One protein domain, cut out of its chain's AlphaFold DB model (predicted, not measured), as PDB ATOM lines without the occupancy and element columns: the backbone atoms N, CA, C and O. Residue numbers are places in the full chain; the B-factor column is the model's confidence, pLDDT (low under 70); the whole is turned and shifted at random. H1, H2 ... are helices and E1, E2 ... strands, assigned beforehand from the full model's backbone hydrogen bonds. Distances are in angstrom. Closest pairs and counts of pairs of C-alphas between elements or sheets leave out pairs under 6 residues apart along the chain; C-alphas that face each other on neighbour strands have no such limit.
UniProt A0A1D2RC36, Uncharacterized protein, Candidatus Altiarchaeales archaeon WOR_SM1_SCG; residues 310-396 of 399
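AT A GLANCE: This is residues 310 to 396 of the 399 residues of an uncharacterized protein of Candidatus Altiarchaeales archaeon WOR_SM1_SCG (UniProt A0A1D2RC36). Picture a small compact head with one long, lone helix, H1, sticking out of it as an arm that makes most of the length. In the head, the two-stranded hairpin E1 E2 has H3 packed on E1 and H2 near E2, while the short helix H4 touches both H2 and H3. You have 87 residues before you, with four named helices and then two named strands, in the order H1 H2 H3 H4 E1 E2; the sheet, in the order E1 - E2, is antiparallel, and the class is mostly helix. The whole is extended, with a radius of gyration of the C-alphas of 20.3 A and spans of 64 by 26 by 22 A.

IN THESE COORDINATES: Start at the sheet: find C-alpha 385 at (-34.852, -10.728, 24.349), where E1 begins, and go on to residue 389, 11.8 A away. E2 is residues 392 to 395 and ends at C-alpha 395, (-38.891, -8.587, 24.951). Just before E1 lie H4, residues 380 to 383, and H3, residues 364 to 376, 18.5 A long. H2 is residues 344 to 359, 22.2 A long. Then look back to C-alpha 310 at (-67.424, 24.844, 44.559); from there H1 runs 48.2 A to residue 342.

HOW THE PARTS SIT: E1 and E2 are a hairpin, antiparallel at 171 degrees; look for N 386 and O 394, 2.9 A apart, and N 392 and O 389, also 2.9 A, both within hydrogen-bond range. H3 and E1 have 6 pairs of C-alphas within 8 A, the closest those of Asp 364 and Leu 388, 6.2 A apart. H2 and E2 are near each other, with 5 pairs of C-alphas within 10 A. H4 touches H3, with C-alphas 375 and 382 closest at 5.3 A. H4 also touches H2, with C-alphas 350 and 381 closest at 6.6 A. H2 and H3 only just touch, with 3 pairs of C-alphas within 8 A, the closest Ala 357 and Ile 367 at 7.2 A; they run opposite ways at a steep tilt of 47 degrees. H1 is close to H2 but not clearly touching it, C-alphas 340 and 347 being closest at 7.7 A, and their lines are about perpendicular at 76 degrees. In H1, H2 and H3 every O i to N i+4 pair is within hydrogen-bond range; H4 is too short for such a pair.

THE WHOLE: The C-alphas of Lys 310 and Gln 360, the two farthest apart, are 65.3 A apart. Residues 310 to 345, of which 310 to 342 belong to H1, stand free; without them the body spans 26 by 20 by 16 A. The printed part has no cut, and its five links between elements are tight. The mean pLDDT of the printed part is 89.1, and no printed residue is under 70.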
ATOM      1  N   LYS A 310     -68.854  25.154  44.433       96.00
ATOM      2  CA  LYS A 310     -67.424  24.844  44.559       96.00
ATOM      3  C   LYS A 310     -67.155  23.336  44.624       96.00
ATOM      4  O   LYS A 310     -66.291  22.821  43.923       96.00
ATOM      5  N   LYS A 311     -67.939  22.591  45.415       95.50
ATOM      6  CA  LYS A 311     -67.821  21.121  45.501       95.50
ATOM      7  C   LYS A 311     -68.122  20.419  44.172       95.50
ATOM      8  O   LYS A 311     -67.520  19.386  43.875       95.50
ATOM      9  N   LEU A 312     -69.080  20.930  43.398       96.25
ATOM     10  CA  LEU A 312     -69.415  20.381  42.082       96.25
ATOM     11  C   LEU A 312     -68.330  20.695  41.050       96.25
ATOM     12  O   LEU A 312     -67.978  19.806  40.278       96.25
ATOM     13  N   GLU A 313     -67.764  21.900  41.075       96.44
ATOM     14  CA  GLU A 313     -66.642  22.300  40.219       96.44
ATOM     15  C   GLU A 313     -65.397  21.453  40.494       96.44
ATOM     16  O   GLU A 313     -64.836  20.867  39.569       96.44
ATOM     17  N   GLU A 314     -65.026  21.274  41.766       96.50
ATOM     18  CA  GLU A 314     -63.920  20.392  42.169       96.50
ATOM     19  C   GLU A 314     -64.136  18.946  41.690       96.50
ATOM     20  O   GLU A 314     -63.193  18.261  41.284       96.50
ATOM     21  N   ARG A 315     -65.382  18.456  41.721       96.81
ATOM     22  CA  ARG A 315     -65.726  17.119  41.221       96.81
ATOM     23  C   ARG A 315     -65.631  17.038  39.699       96.81
ATOM     24  O   ARG A 315     -65.114  16.043  39.193       96.81
ATOM     25  N   ALA A 316     -66.126  18.047  38.987       96.88
ATOM     26  CA  ALA A 316     -66.064  18.110  37.532       96.88
ATOM     27  C   ALA A 316     -64.608  18.144  37.048       96.88
ATOM     28  O   ALA A 316     -64.255  17.420  36.122       96.88
ATOM     29  N   GLU A 317     -63.751  18.909  37.722       97.19
ATOM     30  CA  GLU A 317     -62.328  18.996  37.399       97.19
ATOM     31  C   GLU A 317     -61.612  17.653  37.599       97.19
ATOM     32  O   GLU A 317     -60.942  17.156  36.696       97.19
ATOM     33  N   LYS A 318     -61.854  16.976  38.731       96.94
ATOM     34  CA  LYS A 318     -61.330  15.617  38.959       96.94
ATOM     35  C   LYS A 318     -61.787  14.625  37.887       96.94
ATOM     36  O   LYS A 318     -61.013  13.760  37.482       96.94
ATOM     37  N   GLN A 319     -63.036  14.730  37.433       96.12
ATOM     38  CA  GLN A 319     -63.562  13.873  36.370       96.12
ATOM     39  C   GLN A 319     -62.903  14.166  35.019       96.12
ATOM     40  O   GLN A 319     -62.551  13.220  34.320       96.12
ATOM     41  N   LYS A 320     -62.672  15.438  34.673       97.12
ATOM     42  CA  LYS A 320     -61.933  15.815  33.457       97.12
ATOM     43  C   LYS A 320     -60.520  15.237  33.458       97.12
ATOM     44  O   LYS A 320     -60.149  14.563  32.501       97.12
ATOM     45  N   GLN A 321     -59.787  15.400  34.558       96.38
ATOM     46  CA  GLN A 321     -58.435  14.851  34.706       96.38
ATOM     47  C   GLN A 321     -58.415  13.319  34.620       96.38
ATOM     48  O   GLN A 321     -57.499  12.732  34.049       96.38
ATOM     49  N   ALA A 322     -59.427  12.642  35.174       96.62
ATOM     50  CA  ALA A 322     -59.551  11.192  35.052       96.62
ATOM     51  C   ALA A 322     -59.801  10.752  33.600       96.62
ATOM     52  O   ALA A 322     -59.189   9.788  33.147       96.62
ATOM     53  N   VAL A 323     -60.661  11.465  32.864       96.94
ATOM     54  CA  VAL A 323     -60.914  11.202  31.438       96.94
ATOM     55  C   VAL A 323     -59.648  11.405  30.612       96.94
ATOM     56  O   VAL A 323     -59.336  10.567  29.775       96.94
ATOM     57  N   GLU A 324     -58.896  12.475  30.860       96.81
ATOM     58  CA  GLU A 324     -57.634  12.744  30.164       96.81
ATOM     59  C   GLU A 324     -56.606  11.630  30.398       96.81
ATOM     60  O   GLU A 324     -56.041  11.097  29.447       96.81
ATOM     61  N   LYS A 325     -56.447  11.174  31.648       96.56
ATOM     62  CA  LYS A 325     -55.580  10.028  31.968       96.56
ATOM     63  C   LYS A 325     -56.010   8.743  31.263       96.56
ATOM     64  O   LYS A 325     -55.155   7.976  30.829       96.56
ATOM     65  N   LEU A 326     -57.317   8.490  31.165       96.81
ATOM     66  CA  LEU A 326     -57.837   7.322  30.453       96.81
ATOM     67  C   LEU A 326     -57.580   7.412  28.947       96.81
ATOM     68  O   LEU A 326     -57.216   6.398  28.365       96.81
ATOM     69  N   LYS A 327     -57.703   8.599  28.340       95.94
ATOM     70  CA  LYS A 327     -57.376   8.817  26.922       95.94
ATOM     71  C   LYS A 327     -55.895   8.614  26.629       95.94
ATOM     72  O   LYS A 327     -55.564   7.951  25.657       95.94
ATOM     73  N   ASN A 328     -55.013   9.130  27.485       95.50
ATOM     74  CA  ASN A 328     -53.576   8.903  27.326       95.50
ATOM     75  C   ASN A 328     -53.261   7.405  27.411       95.50
ATOM     76  O   ASN A 328     -52.579   6.870  26.549       95.50
ATOM     77  N   LYS A 329     -53.864   6.697  28.376       95.62
ATOM     78  CA  LYS A 329     -53.706   5.244  28.498       95.62
ATOM     79  C   LYS A 329     -54.286   4.474  27.304       95.62
ATOM     80  O   LYS A 329     -53.740   3.442  26.933       95.62
ATOM     81  N   GLU A 330     -55.405   4.925  26.742       96.31
ATOM     82  CA  GLU A 330     -55.987   4.351  25.524       96.31
ATOM     83  C   GLU A 330     -55.006   4.462  24.353       96.31
ATOM     84  O   GLU A 330     -54.760   3.461  23.679       96.31
ATOM     85  N   GLU A 331     -54.408   5.639  24.162       95.12
ATOM     86  CA  GLU A 331     -53.411   5.880  23.117       95.12
ATOM     87  C   GLU A 331     -52.149   5.033  23.339       95.12
ATOM     88  O   GLU A 331     -51.719   4.343  22.417       95.12
ATOM     89  N   ASP A 332     -51.628   4.975  24.571       93.69
ATOM     90  CA  ASP A 332     -50.490   4.115  24.924       93.69
ATOM     91  C   ASP A 332     -50.795   2.640  24.609       93.69
ATOM     92  O   ASP A 332     -50.013   1.942  23.964       93.69
ATOM     93  N   CYS A 333     -51.965   2.141  25.028       94.38
ATOM     94  CA  CYS A 333     -52.386   0.768  24.752       94.38
ATOM     95  C   CYS A 333     -52.556   0.500  23.253       94.38
ATOM     96  O   CYS A 333     -52.256  -0.605  22.797       94.38
ATOM     97  N   LYS A 334     -53.032   1.485  22.487       94.38
ATOM     98  CA  LYS A 334     -53.170   1.384  21.035       94.38
ATOM     99  C   LYS A 334     -51.802   1.296  20.361       94.38
ATOM    100  O   LYS A 334     -51.606   0.389  19.558       94.38
ATOM    101  N   GLN A 335     -50.855   2.155  20.738       91.94
ATOM    102  CA  GLN A 335     -49.481   2.126  20.229       91.94
ATOM    103  C   GLN A 335     -48.789   0.799  20.556       91.94
ATOM    104  O   GLN A 335     -48.235   0.156  19.666       91.94
ATOM    105  N   ILE A 336     -48.915   0.317  21.798       90.00
ATOM    106  CA  ILE A 336     -48.423  -1.011  22.196       90.00
ATOM    107  C   ILE A 336     -49.065  -2.107  21.332       90.00
ATOM    108  O   ILE A 336     -48.376  -3.005  20.846       90.00
ATOM    109  N   GLY A 337     -50.380  -2.042  21.111       91.25
ATOM    110  CA  GLY A 337     -51.098  -2.991  20.260       91.25
ATOM    111  C   GLY A 337     -50.603  -2.989  18.810       91.25
ATOM    112  O   GLY A 337     -50.390  -4.057  18.234       91.25
ATOM    113  N   GLU A 338     -50.374  -1.809  18.234       91.75
ATOM    114  CA  GLU A 338     -49.821  -1.642  16.887       91.75
ATOM    115  C   GLU A 338     -48.391  -2.192  16.787       91.75
ATOM    116  O   GLU A 338     -48.084  -2.909  15.831       91.75
ATOM    117  N   LEU A 339     -47.537  -1.942  17.785       89.69
ATOM    118  CA  LEU A 339     -46.175  -2.482  17.862       89.69
ATOM    119  C   LEU A 339     -46.161  -4.010  17.921       89.69
ATOM    120  O   LEU A 339     -45.419  -4.657  17.175       89.69
ATOM    121  N   ILE A 340     -47.017  -4.600  18.761       88.50
ATOM    122  CA  ILE A 340     -47.180  -6.056  18.842       88.50
ATOM    123  C   ILE A 340     -47.653  -6.606  17.495       88.50
ATOM    124  O   ILE A 340     -47.141  -7.629  17.042       88.50
ATOM    125  N   TYR A 341     -48.608  -5.941  16.838       90.38
ATOM    126  CA  TYR A 341     -49.141  -6.385  15.551       90.38
ATOM    127  C   TYR A 341     -48.084  -6.340  14.439       90.38
ATOM    128  O   TYR A 341     -47.905  -7.336  13.734       90.38
ATOM    129  N   LYS A 342     -47.330  -5.234  14.321       90.56
ATOM    130  CA  LYS A 342     -46.210  -5.093  13.370       90.56
ATOM    131  C   LYS A 342     -45.167  -6.203  13.552       90.56
ATOM    132  O   LYS A 342     -44.657  -6.733  12.569       90.56
ATOM    133  N   ASN A 343     -44.897  -6.591  14.799       89.62
ATOM    134  CA  ASN A 343     -43.849  -7.550  15.160       89.62
ATOM    135  C   ASN A 343     -44.378  -8.954  15.496       89.62
ATOM    136  O   ASN A 343     -43.649  -9.787  16.041       89.62
ATOM    137  N   PHE A 344     -45.631  -9.258  15.152       89.75
ATOM    138  CA  PHE A 344     -46.317 -10.474  15.594       89.75
ATOM    139  C   PHE A 344     -45.558 -11.760  15.239       89.75
ATOM    140  O   PHE A 344     -45.410 -12.654  16.072       89.75
ATOM    141  N   GLN A 345     -45.029 -11.847  14.014       89.81
ATOM    142  CA  GLN A 345     -44.293 -13.028  13.554       89.81
ATOM    143  C   GLN A 345     -42.994 -13.253  14.338       89.81
ATOM    144  O   GLN A 345     -42.657 -14.393  14.653       89.81
ATOM    145  N   LEU A 346     -42.270 -12.177  14.652       87.25
ATOM    146  CA  LEU A 346     -41.040 -12.223  15.438       87.25
ATOM    147  C   LEU A 346     -41.338 -12.673  16.874       87.25
ATOM    148  O   LEU A 346     -40.719 -13.617  17.363       87.25
ATOM    149  N   ILE A 347     -42.340 -12.058  17.510       88.25
ATOM    150  CA  ILE A 347     -42.764 -12.391  18.876       88.25
ATOM    151  C   ILE A 347     -43.203 -13.862  18.967       88.25
ATOM    152  O   ILE A 347     -42.791 -14.575  19.884       88.25
ATOM    153  N   GLU A 348     -43.999 -14.356  18.013       89.44
ATOM    154  CA  GLU A 348     -44.412 -15.767  17.988       89.44
ATOM    155  C   GLU A 348     -43.230 -16.722  17.780       89.44
ATOM    156  O   GLU A 348     -43.141 -17.734  18.479       89.44
ATOM    157  N   LYS A 349     -42.276 -16.395  16.897       87.81
ATOM    158  CA  LYS A 349     -41.047 -17.192  16.731       87.81
ATOM    159  C   LYS A 349     -40.257 -17.283  18.037       87.81
ATOM    160  O   LYS A 349     -39.926 -18.392  18.460       87.81
ATOM    161  N   ILE A 350     -40.011 -16.151  18.701       87.75
ATOM    162  CA  ILE A 350     -39.310 -16.090  19.992       87.75
ATOM    163  C   ILE A 350     -40.036 -16.951  21.042       87.75
ATOM    164  O   ILE A 350     -39.415 -17.786  21.707       87.75
ATOM    165  N   LYS A 351     -41.370 -16.828  21.145       87.50
ATOM    166  CA  LYS A 351     -42.193 -17.636  22.063       87.50
ATOM    167  C   LYS A 351     -42.086 -19.131  21.781       87.50
ATOM    168  O   LYS A 351     -42.021 -19.919  22.725       87.50
ATOM    169  N   ILE A 352     -42.088 -19.542  20.511       89.06
ATOM    170  CA  ILE A 352     -41.946 -20.952  20.118       89.06
ATOM    171  C   ILE A 352     -40.565 -21.481  20.520       89.06
ATOM    172  O   ILE A 352     -40.488 -22.562  21.106       89.06
ATOM    173  N   ILE A 353     -39.492 -20.723  20.262       85.56
ATOM    174  CA  ILE A 353     -38.114 -21.106  20.611       85.56
ATOM    175  C   ILE A 353     -37.987 -21.343  22.120       85.56
ATOM    176  O   ILE A 353     -37.560 -22.421  22.538       85.56
ATOM    177  N   ILE A 354     -38.420 -20.377  22.937       86.38
ATOM    178  CA  ILE A 354     -38.313 -20.475  24.399       86.38
ATOM    179  C   ILE A 354     -39.177 -21.613  24.942       86.38
ATOM    180  O   ILE A 354     -38.685 -22.438  25.711       86.38
ATOM    181  N   ARG A 355     -40.435 -21.740  24.494       87.06
ATOM    182  CA  ARG A 355     -41.316 -22.837  24.933       87.06
ATOM    183  C   ARG A 355     -40.755 -24.208  24.577       87.06
ATOM    184  O   ARG A 355     -40.896 -25.141  25.364       87.06
ATOM    185  N   ASN A 356     -40.147 -24.359  23.403       88.00
ATOM    186  CA  ASN A 356     -39.543 -25.626  22.999       88.00
ATOM    187  C   ASN A 356     -38.325 -25.967  23.866       88.00
ATOM    188  O   ASN A 356     -38.206 -27.112  24.297       88.00
ATOM    189  N   ALA A 357     -37.476 -24.986  24.186       85.69
ATOM    190  CA  ALA A 357     -36.345 -25.181  25.092       85.69
ATOM    191  C   ALA A 357     -36.802 -25.556  26.516       85.69
ATOM    192  O   ALA A 357     -36.290 -26.513  27.098       85.69
ATOM    193  N   GLN A 358     -37.828 -24.880  27.043       86.06
ATOM    194  CA  GLN A 358     -38.414 -25.211  28.348       86.06
ATOM    195  C   GLN A 358     -39.039 -26.617  28.361       86.06
ATOM    196  O   GLN A 358     -38.837 -27.372  29.310       86.06
ATOM    197  N   LYS A 359     -39.739 -27.031  27.290       87.69
ATOM    198  CA  LYS A 359     -40.288 -28.399  27.152       87.69
ATOM    199  C   LYS A 359     -39.215 -29.486  27.127       87.69
ATOM    200  O   LYS A 359     -39.490 -30.613  27.525       87.69
ATOM    201  N   GLN A 360     -38.013 -29.162  26.657       88.62
ATOM    202  CA  GLN A 360     -36.859 -30.063  26.672       88.62
ATOM    203  C   GLN A 360     -36.153 -30.106  28.041       88.62
ATOM    204  O   GLN A 360     -35.143 -30.787  28.179       88.62
ATOM    205  N   GLY A 361     -36.680 -29.409  29.056       84.88
ATOM    206  CA  GLY A 361     -36.144 -29.404  30.417       84.88
ATOM    207  C   GLY A 361     -34.973 -28.443  30.632       84.88
ATOM    208  O   GLY A 361     -34.305 -28.531  31.661       84.88
ATOM    209  N   VAL A 362     -34.704 -27.531  29.691       87.56
ATOM    210  CA  VAL A 362     -33.628 -26.539  29.827       87.56
ATOM    211  C   VAL A 362     -34.053 -25.462  30.825       87.56
ATOM    212  O   VAL A 362     -35.137 -24.894  30.708       87.56
ATOM    213  N   SER A 363     -33.195 -25.166  31.806       88.62
ATOM    214  CA  SER A 363     -33.483 -24.132  32.808       88.62
ATOM    215  C   SER A 363     -33.467 -22.721  32.203       88.62
ATOM    216  O   SER A 363     -32.641 -22.435  31.334       88.62
ATOM    217  N   ASP A 364     -34.302 -21.809  32.713       86.69
ATOM    218  CA  ASP A 364     -34.361 -20.406  32.255       86.69
ATOM    219  C   ASP A 364     -32.973 -19.726  32.263       86.69
ATOM    220  O   ASP A 364     -32.620 -19.002  31.332       86.69
ATOM    221  N   LYS A 365     -32.128 -20.028  33.264       87.25
ATOM    222  CA  LYS A 365     -30.740 -19.528  33.345       87.25
ATOM    223  C   LYS A 365     -29.885 -19.976  32.162       87.25
ATOM    224  O   LYS A 365     -29.068 -19.207  31.657       87.25
ATOM    225  N   GLU A 366     -30.042 -21.225  31.740       86.38
ATOM    226  CA  GLU A 366     -29.279 -21.789  30.633       86.38
ATOM    227  C   GLU A 366     -29.813 -21.316  29.275       86.38
ATOM    228  O   GLU A 366     -29.016 -21.041  28.376       86.38
ATOM    229  N   ILE A 367     -31.132 -21.124  29.150       86.94
ATOM    230  CA  ILE A 367     -31.759 -20.474  27.990       86.94
ATOM    231  C   ILE A 367     -31.205 -19.052  27.823       86.94
ATOM    232  O   ILE A 367     -30.715 -18.716  26.747       86.94
ATOM    233  N   MET A 368     -31.178 -18.248  28.892       88.88
ATOM    234  CA  MET A 368     -30.634 -16.884  28.844       88.88
ATOM    235  C   MET A 368     -29.141 -16.836  28.516       88.88
ATOM    236  O   MET A 368     -28.702 -15.928  27.813       88.88
ATOM    237  N   ARG A 369     -28.347 -17.816  28.971       88.25
ATOM    238  CA  ARG A 369     -26.927 -17.920  28.594       88.25
ATOM    239  C   ARG A 369     -26.768 -18.112  27.083       88.25
ATOM    240  O   ARG A 369     -25.989 -17.395  26.468       88.25
ATOM    241  N   LYS A 370     -27.544 -19.027  26.489       87.12
ATOM    242  CA  LYS A 370     -27.526 -19.283  25.039       87.12
ATOM    243  C   LYS A 370     -28.047 -18.097  24.227       87.12
ATOM    244  O   LYS A 370     -27.520 -17.820  23.156       87.12
ATOM    245  N   ILE A 371     -29.050 -17.379  24.733       87.56
ATOM    246  CA  ILE A 371     -29.561 -16.157  24.095       87.56
ATOM    247  C   ILE A 371     -28.485 -15.065  24.075       87.56
ATOM    248  O   ILE A 371     -28.303 -14.439  23.040       87.56
ATOM    249  N   LYS A 372     -27.721 -14.878  25.161       86.88
ATOM    250  CA  LYS A 372     -26.595 -13.924  25.187       86.88
ATOM    251  C   LYS A 372     -25.495 -14.282  24.185       86.88
ATOM    252  O   LYS A 372     -25.042 -13.413  23.453       86.88
ATOM    253  N   GLU A 373     -25.128 -15.560  24.090       87.06
ATOM    254  CA  GLU A 373     -24.183 -16.034  23.065       87.06
ATOM    255  C   GLU A 373     -24.715 -15.756  21.643       87.06
ATOM    256  O   GLU A 373     -23.973 -15.303  20.774       87.06
ATOM    257  N   ALA A 374     -26.014 -15.968  21.406       84.88
ATOM    258  CA  ALA A 374     -26.660 -15.670  20.127       84.88
ATOM    259  C   ALA A 374     -26.743 -14.157  19.825       84.88
ATOM    260  O   ALA A 374     -26.627 -13.758  18.664       84.88
ATOM    261  N   GLN A 375     -26.897 -13.309  20.849       85.62
ATOM    262  CA  GLN A 375     -26.836 -11.846  20.731       85.62
ATOM    263  C   GLN A 375     -25.440 -11.377  20.308       85.62
ATOM    264  O   GLN A 375     -25.325 -10.570  19.388       85.62
ATOM    265  N   GLU A 376     -24.383 -11.916  20.924       85.50
ATOM    266  CA  GLU A 376     -22.984 -11.620  20.570       85.50
ATOM    267  C   GLU A 376     -22.640 -12.068  19.140       85.50
ATOM    268  O   GLU A 376     -21.849 -11.423  18.453       85.50
ATOM    269  N   GLN A 377     -23.281 -13.138  18.662       84.81
ATOM    270  CA  GLN A 377     -23.170 -13.629  17.284       84.81
ATOM    271  C   GLN A 377     -24.042 -12.857  16.278       84.81
ATOM    272  O   GLN A 377     -24.007 -13.148  15.083       84.81
ATOM    273  N   GLY A 378     -24.819 -11.872  16.737       79.38
ATOM    274  CA  GLY A 378     -25.621 -11.001  15.882       79.38
ATOM    275  C   GLY A 378     -26.906 -11.630  15.338       79.38
ATOM    276  O   GLY A 378     -27.451 -11.103  14.368       79.38
ATOM    277  N   MET A 379     -27.409 -12.717  15.937       80.69
ATOM    278  CA  MET A 379     -28.678 -13.332  15.528       80.69
ATOM    279  C   MET A 379     -29.859 -12.396  15.791       80.69
ATOM    280  O   MET A 379     -30.047 -11.926  16.913       80.69
ATOM    281  N   GLU A 380     -30.675 -12.162  14.766       76.06
ATOM    282  CA  GLU A 380     -31.726 -11.143  14.787       76.06
ATOM    283  C   GLU A 380     -32.781 -11.411  15.866       76.06
ATOM    284  O   GLU A 380     -33.119 -10.525  16.642       76.06
ATOM    285  N   GLU A 381     -33.241 -12.653  16.007       73.50
ATOM    286  CA  GLU A 381     -34.292 -13.020  16.959       73.50
ATOM    287  C   GLU A 381     -33.845 -12.935  18.425       73.50
ATOM    288  O   GLU A 381     -34.676 -12.761  19.316       73.50
ATOM    289  N   ALA A 382     -32.539 -13.047  18.689       80.69
ATOM    290  CA  ALA A 382     -31.988 -12.983  20.039       80.69
ATOM    291  C   ALA A 382     -31.836 -11.537  20.538       80.69
ATOM    292  O   ALA A 382     -31.887 -11.308  21.746       80.69
ATOM    293  N   LYS A 383     -31.689 -10.555  19.633       83.31
ATOM    294  CA  LYS A 383     -31.449  -9.134  19.968       83.31
ATOM    295  C   LYS A 383     -32.538  -8.524  20.845       83.31
ATOM    296  O   LYS A 383     -32.233  -7.718  21.719       83.31
ATOM    297  N   TYR A 384     -33.779  -8.943  20.636       85.88
ATOM    298  CA  TYR A 384     -34.951  -8.367  21.293       85.88
ATOM    299  C   TYR A 384     -35.218  -8.949  22.687       85.88
ATOM    300  O   TYR A 384     -36.020  -8.404  23.436       85.88
ATOM    301  N   ILE A 385     -34.578 -10.059  23.069       86.75
ATOM    302  CA  ILE A 385     -34.852 -10.728  24.349       86.75
ATOM    303  C   ILE A 385     -34.002 -10.102  25.458       86.75
ATOM    304  O   ILE A 385     -32.771 -10.123  25.390       86.75
ATOM    305  N   ARG A 386     -34.644  -9.576  26.505       88.00
ATOM    306  CA  ARG A 386     -33.951  -8.925  27.629       88.00
ATOM    307  C   ARG A 386     -33.819  -9.817  28.847       88.00
ATOM    308  O   ARG A 386     -32.726  -9.915  29.408       88.00
ATOM    309  N   ASP A 387     -34.893 -10.500  29.217       87.25
ATOM    310  CA  ASP A 387     -34.901 -11.368  30.390       87.25
ATOM    311  C   ASP A 387     -35.889 -12.531  30.234       87.25
ATOM    312  O   ASP A 387     -36.841 -12.483  29.451       87.25
ATOM    313  N   LEU A 388     -35.643 -13.592  30.999       86.81
ATOM    314  CA  LEU A 388     -36.533 -14.740  31.133       86.81
ATOM    315  C   LEU A 388     -36.449 -15.246  32.572       86.81
ATOM    316  O   LEU A 388     -35.426 -15.799  32.990       86.81
ATOM    317  N   LYS A 389     -37.529 -15.068  33.335       83.12
ATOM    318  CA  LYS A 389     -37.618 -15.516  34.731       83.12
ATOM    319  C   LYS A 389     -39.018 -16.007  35.048       83.12
ATOM    320  O   LYS A 389     -39.986 -15.316  34.776       83.12
ATOM    321  N   HIS A 390     -39.130 -17.158  35.712       73.81
ATOM    322  CA  HIS A 390     -40.401 -17.650  36.266       73.81
ATOM    323  C   HIS A 390     -41.549 -17.681  35.238       73.81
ATOM    324  O   HIS A 390     -42.678 -17.315  35.557       73.81
ATOM    325  N   ASN A 391     -41.270 -18.133  34.010       72.62
ATOM    326  CA  ASN A 391     -42.205 -18.130  32.870       72.62
ATOM    327  C   ASN A 391     -42.648 -16.745  32.355       72.62
ATOM    328  O   ASN A 391     -43.527 -16.681  31.493       72.62
ATOM    329  N   GLU A 392     -42.036 -15.657  32.813       82.56
ATOM    330  CA  GLU A 392     -42.179 -14.326  32.226       82.56
ATOM    331  C   GLU A 392     -41.014 -14.068  31.268       82.56
ATOM    332  O   GLU A 392     -39.844 -14.173  31.642       82.56
ATOM    333  N   LEU A 393     -41.354 -13.774  30.013       84.94
ATOM    334  CA  LEU A 393     -40.418 -13.401  28.960       84.94
ATOM    335  C   LEU A 393     -40.517 -11.896  28.728       84.94
ATOM    336  O   LEU A 393     -41.586 -11.400  28.371       84.94
ATOM    337  N   GLU A 394     -39.393 -11.205  28.865       87.94
ATOM    338  CA  GLU A 394     -39.268  -9.784  28.575       87.94
ATOM    339  C   GLU A 394     -38.616  -9.588  27.202       87.94
ATOM    340  O   GLU A 394     -37.488 -10.031  26.954       87.94
ATOM    341  N   VAL A 395     -39.349  -8.934  26.299       86.25
ATOM    342  CA  VAL A 395     -38.891  -8.587  24.951       86.25
ATOM    343  C   VAL A 395     -38.941  -7.073  24.812       86.25
ATOM    344  O   VAL A 395     -39.989  -6.475  25.043       86.25
ATOM    345  N   GLU A 396     -37.826  -6.465  24.423       87.81
ATOM    346  CA  GLU A 396     -37.745  -5.041  24.110       87.81
ATOM    347  C   GLU A 396     -37.733  -4.872  22.592       87.81
ATOM    348  O   GLU A 396     -36.862  -5.401  21.900       87.81
TER     349      GLU A 396